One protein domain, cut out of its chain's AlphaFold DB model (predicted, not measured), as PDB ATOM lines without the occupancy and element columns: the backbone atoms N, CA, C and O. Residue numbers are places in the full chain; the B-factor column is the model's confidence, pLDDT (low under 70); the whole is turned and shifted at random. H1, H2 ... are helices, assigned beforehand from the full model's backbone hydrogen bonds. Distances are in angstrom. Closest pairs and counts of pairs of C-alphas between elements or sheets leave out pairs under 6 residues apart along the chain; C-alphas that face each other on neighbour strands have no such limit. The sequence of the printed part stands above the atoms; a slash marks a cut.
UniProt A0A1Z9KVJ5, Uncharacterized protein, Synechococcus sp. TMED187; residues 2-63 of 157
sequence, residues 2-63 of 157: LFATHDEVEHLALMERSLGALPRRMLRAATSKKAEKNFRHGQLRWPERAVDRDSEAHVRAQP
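Overview. This is residues 2 to 63 of the 157 residues of an uncharacterized protein of Synechococcus sp. TMED187 (UniProt A0A1Z9KVJ5). Two helices, H1 and H4, stand side by side at one end of the domain, and two short helices, H2 and H3, make the other end, with residues 39 to 52 running from H3 back to H4. The first residues, 2 to 7, run alongside H1, and the chain then folds back into it. The printed part has 62 residues, with four named helices in the order H1, H2, H3, H4 and no named strand; the class is all helix. It is compact, with a radius of gyration of the C-alphas of 11.3 A, and spans 29 by 21 by 18 A.

Along the chain. Find C-alpha 8 at (38.676, 10.151, 19.591); from there H1 runs to residue 19, 16.2 A from first to last C-alpha. H2 follows at residues 24 to 29, and H3 at residues 33 to 38. Then look at residues 39 to 40, which pair antiparallel with 43 to 44. H4, residues 53 to 61, covers 12.1 A and ends with C-alpha 61 at (29.774, 24.755, 23.393).

Arrangement. Begin at H1, which touches H4 at a shallow tilt of 19 degrees, the same way; the closest C-alphas, of Leu 14 and Val 59, are 5.4 A apart. H1 and H3 are close but not clearly touching, with the C-alphas of Val 9 and Asn 38 closest at 6.6 A, at a steep tilt of 53 degrees. H2 and H3 are also close but not clearly touching, opposite ways at 23 degrees, a shallow tilt; their closest C-alphas, of Leu 27 and Ala 35, are 8.0 A apart. H2 and H4 are apart. In H1, H2 and H4 every O i to N i+4 pair is within hydrogen-bond range; in H3, 1 of 2 is.

Size, cuts and confidence. The C-alphas farthest apart, of Thr 31 and Ala 61, are 30.6 A apart. The printed part has no cut. The link from H3 to H4, 14 residues, is long. Mean pLDDT of the printed part is 88.4, and no printed residue is under 70.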
ATOM      1  N   LEU A   2      42.095  22.070  27.624       77.88
ATOM      2  CA  LEU A   2      41.516  22.682  26.408       77.88
ATOM      3  C   LEU A   2      40.588  21.721  25.643       77.88
ATOM      4  O   LEU A   2      39.597  22.142  25.058       77.88
ATOM      5  N   PHE A   3      40.898  20.426  25.689       85.75
ATOM      6  CA  PHE A   3      40.094  19.356  25.111       85.75
ATOM      7  C   PHE A   3      39.841  18.329  26.213       85.75
ATOM      8  O   PHE A   3      40.760  17.616  26.612       85.75
ATOM      9  N   ALA A   4      38.633  18.316  26.769       84.06
ATOM     10  CA  ALA A   4      38.262  17.437  27.870       84.06
ATOM     11  C   ALA A   4      37.347  16.330  27.341       84.06
ATOM     12  O   ALA A   4      36.132  16.456  27.363       84.06
ATOM     13  N   THR A   5      37.945  15.261  26.824       87.94
ATOM     14  CA  THR A   5      37.213  14.109  26.288       87.94
ATOM     15  C   THR A   5      38.073  12.851  26.363       87.94
ATOM     16  O   THR A   5      39.298  12.915  26.481       87.94
ATOM     17  N   HIS A   6      37.396  11.712  26.301       84.69
ATOM     18  CA  HIS A   6      37.959  10.373  26.222       84.69
ATOM     19  C   HIS A   6      37.609   9.669  24.896       84.69
ATOM     20  O   HIS A   6      38.093   8.563  24.662       84.69
ATOM     21  N   ASP A   7      36.813  10.299  24.021       89.44
ATOM     22  CA  ASP A   7      36.471   9.783  22.695       89.44
ATOM     23  C   ASP A   7      37.309  10.460  21.602       89.44
ATOM     24  O   ASP A   7      37.540  11.669  21.598       89.44
ATOM     25  N   GLU A   8      37.780   9.666  20.641       89.69
ATOM     26  CA  GLU A   8      38.676  10.151  19.591       89.69
ATOM     27  C   GLU A   8      37.983  11.056  18.575       89.69
ATOM     28  O   GLU A   8      38.604  11.987  18.057       89.69
ATOM     29  N   VAL A   9      36.721  10.773  18.242       91.56
ATOM     30  CA  VAL A   9      35.976  11.553  17.248       91.56
ATOM     31  C   VAL A   9      35.542  12.872  17.865       91.56
ATOM     32  O   VAL A   9      35.715  13.913  17.236       91.56
ATOM     33  N   GLU A  10      35.057  12.841  19.104       93.50
ATOM     34  CA  GLU A  10      34.788  14.043  19.885       93.50
ATOM     35  C   GLU A  10      36.052  14.900  20.012       93.50
ATOM     36  O   GLU A  10      36.009  16.101  19.749       93.50
ATOM     37  N   HIS A  11      37.207  14.295  20.309       93.06
ATOM     38  CA  HIS A  11      38.475  15.021  20.380       93.06
ATOM     39  C   HIS A  11      38.822  15.720  19.059       93.06
ATOM     40  O   HIS A  11      39.187  16.898  19.051       93.06
ATOM     41  N   LEU A  12      38.669  15.023  17.927       93.31
ATOM     42  CA  LEU A  12      38.869  15.603  16.596       93.31
ATOM     43  C   LEU A  12      37.878  16.742  16.314       93.31
ATOM     44  O   LEU A  12      38.279  17.768  15.768       93.31
ATOM     45  N   ALA A  13      36.620  16.599  16.726       93.75
ATOM     46  CA  ALA A  13      35.588  17.611  16.531       93.75
ATOM     47  C   ALA A  13      35.839  18.866  17.387       93.75
ATOM     48  O   ALA A  13      35.690  19.990  16.903       93.75
ATOM     49  N   LEU A  14      36.302  18.696  18.632       94.31
ATOM     50  CA  LEU A  14      36.739  19.798  19.490       94.31
ATOM     51  C   LEU A  14      37.927  20.547  18.878       94.31
ATOM     52  O   LEU A  14      37.944  21.779  18.875       94.31
ATOM     53  N   MET A  15      38.901  19.820  18.321       94.38
ATOM     54  CA  MET A  15      40.017  20.443  17.612       94.38
ATOM     55  C   MET A  15      39.529  21.228  16.389       94.38
ATOM     56  O   MET A  15      39.913  22.388  16.241       94.38
ATOM     57  N   GLU A  16      38.658  20.650  15.550       93.25
ATOM     58  CA  GLU A  16      38.111  21.352  14.377       93.25
ATOM     59  C   GLU A  16      37.351  22.627  14.757       93.25
ATOM     60  O   GLU A  16      37.434  23.651  14.068       93.25
ATOM     61  N   ARG A  17      36.645  22.598  15.893       92.38
ATOM     62  CA  ARG A  17      35.926  23.754  16.428       92.38
ATOM     63  C   ARG A  17      36.870  24.863  16.894       92.38
ATOM     64  O   ARG A  17      36.632  26.032  16.573       92.38
ATOM     65  N   SER A  18      37.927  24.516  17.629       91.94
ATOM     66  CA  SER A  18      38.835  25.497  18.231       91.94
ATOM     67  C   SER A  18      39.877  26.053  17.256       91.94
ATOM     68  O   SER A  18      40.148  27.259  17.279       91.94
ATOM     69  N   LEU A  19      40.448  25.201  16.399       91.94
ATOM     70  CA  LEU A  19      41.598  25.519  15.542       91.94
ATOM     71  C   LEU A  19      41.211  25.727  14.069       91.94
ATOM     72  O   LEU A  19      41.834  26.541  13.381       91.94
ATOM     73  N   GLY A  20      40.133  25.087  13.611       91.12
ATOM     74  CA  GLY A  20      39.674  25.099  12.219       91.12
ATOM     75  C   GLY A  20      39.767  23.718  11.567       91.12
ATOM     76  O   GLY A  20      40.143  22.750  12.207       91.12
ATOM     77  N   ALA A  21      39.411  23.615  10.286       91.00
ATOM     78  CA  ALA A  21      39.326  22.325   9.597       91.00
ATOM     79  C   ALA A  21      40.664  21.564   9.562       91.00
ATOM     80  O   ALA A  21      41.723  22.154   9.328       91.00
ATOM     81  N   LEU A  22      40.592  20.238   9.705       90.88
ATOM     82  CA  LEU A  22      41.754  19.359   9.601       90.88
ATOM     83  C   LEU A  22      42.365  19.404   8.181       90.88
ATOM     84  O   LEU A  22      41.636  19.320   7.183       90.88
ATOM     85  N   PRO A  23      43.703  19.482   8.034       90.56
ATOM     86  CA  PRO A  23      44.345  19.498   6.726       90.56
ATOM     87  C   PRO A  23      44.039  18.235   5.919       90.56
ATOM     88  O   PRO A  23      44.352  17.112   6.320       90.56
ATOM     89  N   ARG A  24      43.508  18.410   4.703       87.44
ATOM     90  CA  ARG A  24      43.138  17.287   3.818       87.44
ATOM     91  C   ARG A  24      44.308  16.345   3.519       87.44
ATOM     92  O   ARG A  24      44.084  15.175   3.229       87.44
ATOM     93  N   ARG A  25      45.547  16.850   3.544       88.00
ATOM     94  CA  ARG A  25      46.758  16.043   3.353       88.00
ATOM     95  C   ARG A  25      46.915  15.004   4.463       88.00
ATOM     96  O   ARG A  25      47.104  13.837   4.140       88.00
ATOM     97  N   MET A  26      46.753  15.404   5.723       89.56
ATOM     98  CA  MET A  26      46.784  14.485   6.863       89.56
ATOM     99  C   MET A  26      45.646  13.476   6.799       89.56
ATOM    100  O   MET A  26      45.876  12.287   6.978       89.56
ATOM    101  N   LEU A  27      44.434  13.932   6.462       87.50
ATOM    102  CA  LEU A  27      43.276  13.044   6.346       87.50
ATOM    103  C   LEU A  27      43.464  11.977   5.262       87.50
ATOM    104  O   LEU A  27      43.062  10.837   5.454       87.50
ATOM    105  N   ARG A  28      44.106  12.320   4.137       84.00
ATOM    106  CA  ARG A  28      44.461  11.345   3.091       84.00
ATOM    107  C   ARG A  28      45.601  10.415   3.499       84.00
ATOM    108  O   ARG A  28      45.622   9.273   3.062       84.00
ATOM    109  N   ALA A  29      46.556  10.906   4.287       85.38
ATOM    110  CA  ALA A  29      47.668  10.104   4.792       85.38
ATOM    111  C   ALA A  29      47.251   9.157   5.932       85.38
ATOM    112  O   ALA A  29      47.982   8.222   6.250       85.38
ATOM    113  N   ALA A  30      46.087   9.381   6.548       83.94
ATOM    114  CA  ALA A  30      45.551   8.535   7.599       83.94
ATOM    115  C   ALA A  30      45.014   7.214   7.015       83.94
ATOM    116  O   ALA A  30      43.835   7.076   6.711       83.94
ATOM    117  N   THR A  31      45.901   6.230   6.867       78.75
ATOM    118  CA  THR A  31      45.623   4.908   6.272       78.75
ATOM    119  C   THR A  31      45.113   3.868   7.272       78.75
ATOM    120  O   THR A  31      44.924   2.703   6.925       78.75
ATOM    121  N   SER A  32      44.915   4.239   8.541       83.81
ATOM    122  CA  SER A  32      44.451   3.281   9.542       83.81
ATOM    123  C   SER A  32      42.964   2.970   9.347       83.81
ATOM    124  O   SER A  32      42.146   3.867   9.139       83.81
ATOM    125  N   LYS A  33      42.575   1.700   9.532       81.44
ATOM    126  CA  LYS A  33      41.158   1.271   9.516       81.44
ATOM    127  C   LYS A  33      40.274   2.087  10.469       81.44
ATOM    128  O   LYS A  33      39.064   2.174  10.285       81.44
ATOM    129  N   LYS A  34      40.859   2.645  11.534       79.38
ATOM    130  CA  LYS A  34      40.158   3.500  12.499       79.38
ATOM    131  C   LYS A  34      39.895   4.894  11.924       79.38
ATOM    132  O   LYS A  34      38.778   5.391  12.042       79.38
ATOM    133  N   ALA A  35      40.880   5.475  11.238       82.19
ATOM    134  CA  ALA A  35      40.731   6.747  10.539       82.19
ATOM    135  C   ALA A  35      39.685   6.656   9.419       82.19
ATOM    136  O   ALA A  35      38.799   7.503   9.355       82.19
ATOM    137  N   GLU A  36      39.690   5.588   8.617       83.94
ATOM    138  CA  GLU A  36      38.682   5.369   7.563       83.94
ATOM    139  C   GLU A  36      37.241   5.360   8.096       83.94
ATOM    140  O   GLU A  36      36.315   5.802   7.422       83.94
ATOM    141  N   LYS A  37      37.028   4.885   9.330       87.06
ATOM    142  CA  LYS A  37      35.705   4.920   9.965       87.06
ATOM    143  C   LYS A  37      35.320   6.319  10.431       87.06
ATOM    144  O   LYS A  37      34.123   6.621  10.471       87.06
ATOM    145  N   ASN A  38      36.295   7.121  10.857       87.12
ATOM    146  CA  ASN A  38      36.103   8.445  11.453       87.12
ATOM    147  C   ASN A  38      35.995   9.551  10.393       87.12
ATOM    148  O   ASN A  38      35.356  10.566  10.653       87.12
ATOM    149  N   PHE A  39      36.562   9.351   9.201       88.44
ATOM    150  CA  PHE A  39      36.553  10.326   8.114       88.44
ATOM    151  C   PHE A  39      35.783   9.812   6.896       88.44
ATOM    152  O   PHE A  39      35.872   8.646   6.531       88.44
ATOM    153  N   ARG A  40      35.047  10.696   6.219       85.75
ATOM    154  CA  ARG A  40      34.368  10.404   4.950       85.75
ATOM    155  C   ARG A  40      34.560  11.579   4.000       85.75
ATOM    156  O   ARG A  40      34.405  12.724   4.398       85.75
ATOM    157  N   HIS A  41      34.949  11.308   2.755       82.62
ATOM    158  CA  HIS A  41      35.222  12.341   1.737       82.62
ATOM    159  C   HIS A  41      36.229  13.429   2.175       82.62
ATOM    160  O   HIS A  41      36.207  14.554   1.677       82.62
ATOM    161  N   GLY A  42      37.155  13.088   3.080       82.19
ATOM    162  CA  GLY A  42      38.129  14.036   3.627       82.19
ATOM    163  C   GLY A  42      37.532  15.034   4.621       82.19
ATOM    164  O   GLY A  42      38.072  16.127   4.752       82.19
ATOM    165  N   GLN A  43      36.434  14.668   5.283       85.94
ATOM    166  CA  GLN A  43      35.822  15.402   6.388       85.94
ATOM    167  C   GLN A  43      35.603  14.464   7.574       85.94
ATOM    168  O   GLN A  43      35.409  13.258   7.389       85.94
ATOM    169  N   LEU A  44      35.649  15.008   8.789       90.12
ATOM    170  CA  LEU A  44      35.295  14.271   9.996       90.12
ATOM    171  C   LEU A  44      33.809  13.897   9.952       90.12
ATOM    172  O   LEU A  44      32.961  14.719   9.609       90.12
ATOM    173  N   ARG A  45      33.478  12.657  10.310       90.56
ATOM    174  CA  ARG A  45      32.091  12.177  10.393       90.56
ATOM    175  C   ARG A  45      31.413  12.647  11.678       90.56
ATOM    176  O   ARG A  45      31.036  11.844  12.524       90.56
ATOM    177  N   TRP A  46      31.272  13.953  11.828       89.06
ATOM    178  CA  TRP A  46      30.623  14.590  12.967       89.06
ATOM    179  C   TRP A  46      29.373  15.346  12.500       89.06
ATOM    180  O   TRP A  46      29.459  16.039  11.485       89.06
ATOM    181  N   PRO A  47      28.217  15.252  13.189       88.50
ATOM    182  CA  PRO A  47      27.936  14.543  14.449       88.50
ATOM    183  C   PRO A  47      27.542  13.060  14.296       88.50
ATOM    184  O   PRO A  47      27.211  12.411  15.274       88.50
ATOM    185  N   GLU A  48      27.602  12.477  13.093       88.81
ATOM    186  CA  GLU A  48      27.182  11.079  12.834       88.81
ATOM    187  C   GLU A  48      27.834  10.021  13.743       88.81
ATOM    188  O   GLU A  48      27.292   8.931  13.924       88.81
ATOM    189  N   ARG A  49      29.045  10.300  14.233       88.62
ATOM    190  CA  ARG A  49      29.836   9.433  15.112       88.62
ATOM    191  C   ARG A  49      29.903   9.947  16.553       88.62
ATOM    192  O   ARG A  49      30.743   9.454  17.299       88.62
ATOM    193  N   ALA A  50      29.067  10.916  16.923       87.38
ATOM    194  CA  ALA A  50      28.954  11.357  18.304       87.38
ATOM    195  C   ALA A  50      28.505  10.195  19.201       87.38
ATOM    196  O   ALA A  50      27.718   9.342  18.783       87.38
ATOM    197  N   VAL A  51      29.042  10.152  20.421       87.50
ATOM    198  CA  VAL A  51      28.719   9.107  21.403       87.50
ATOM    199  C   VAL A  51      27.283   9.281  21.898       87.50
ATOM    200  O   VAL A  51      26.515   8.322  21.946       87.50
ATOM    201  N   ASP A  52      26.916  10.518  22.220       90.44
ATOM    202  CA  ASP A  52      25.606  10.921  22.711       90.44
ATOM    203  C   ASP A  52      25.333  12.408  22.401       90.44
ATOM    204  O   ASP A  52      26.149  13.126  21.812       90.44
ATOM    205  N   ARG A  53      24.147  12.884  22.794       90.75
ATOM    206  CA  ARG A  53      23.751  14.289  22.621       90.75
ATOM    207  C   ARG A  53      24.553  15.252  23.490       90.75
ATOM    208  O   ARG A  53      24.682  16.419  23.118       90.75
ATOM    209  N   ASP A  54      25.071  14.784  24.619       90.19
ATOM    210  CA  ASP A  54      25.881  15.604  25.515       90.19
ATOM    211  C   ASP A  54      27.241  15.891  24.877       90.19
ATOM    212  O   ASP A  54      27.710  17.025  24.926       90.19
ATOM    213  N   SER A  55      27.803  14.921  24.155       89.88
ATOM    214  CA  SER A  55      28.998  15.062  23.331       89.88
ATOM    215  C   SER A  55      28.788  16.065  22.190       89.88
ATOM    216  O   SER A  55      29.597  16.973  21.973       89.88
ATOM    217  N   GLU A  56      27.640  16.001  21.505       92.88
ATOM    218  CA  GLU A  56      27.260  17.016  20.513       92.88
ATOM    219  C   GLU A  56      27.170  18.425  21.115       92.88
ATOM    220  O   GLU A  56      27.702  19.392  20.553       92.88
ATOM    221  N   ALA A  57      26.509  18.548  22.268       91.75
ATOM    222  CA  ALA A  57      26.374  19.807  22.985       91.75
ATOM    223  C   ALA A  57      27.732  20.332  23.473       91.75
ATOM    224  O   ALA A  57      27.995  21.531  23.357       91.75
ATOM    225  N   HIS A  58      28.612  19.446  23.939       91.31
ATOM    226  CA  HIS A  58      29.956  19.763  24.401       91.31
ATOM    227  C   HIS A  58      30.808  20.359  23.273       91.31
ATOM    228  O   HIS A  58      31.327  21.469  23.408       91.31
ATOM    229  N   VAL A  59      30.859  19.704  22.107       91.94
ATOM    230  CA  VAL A  59      31.571  20.236  20.933       91.94
ATOM    231  C   VAL A  59      30.957  21.542  20.440       91.94
ATOM    232  O   VAL A  59      31.670  22.453  20.018       91.94
ATOM    233  N   ARG A  60      29.630  21.682  20.500       90.69
ATOM    234  CA  ARG A  60      28.958  22.929  20.113       90.69
ATOM    235  C   ARG A  60      29.281  24.084  21.065       90.69
ATOM    236  O   ARG A  60      29.379  25.228  20.608       90.69
ATOM    237  N   ALA A  61      29.424  23.793  22.356       91.19
ATOM    238  CA  ALA A  61      29.774  24.755  23.393       91.19
ATOM    239  C   ALA A  61      31.259  25.143  23.370       91.19
ATOM    240  O   ALA A  61      31.592  26.216  23.869       91.19
ATOM    241  N   GLN A  62      32.120  24.323  22.760       91.56
ATOM    242  CA  GLN A  62      33.556  24.569  22.677       91.56
ATOM    243  C   GLN A  62      33.865  25.922  21.996       91.56
ATOM    244  O   GLN A  62      33.500  26.128  20.825       91.56
ATOM    245  N   PRO A  63      34.548  26.846  22.699       89.25
ATOM    246  CA  PRO A  63      34.979  28.118  22.138       89.25
ATOM    247  C   PRO A  63      36.089  27.960  21.093       89.25
ATOM    248  O   PRO A  63      36.897  27.019  21.091       89.25
TER     249      PRO A  63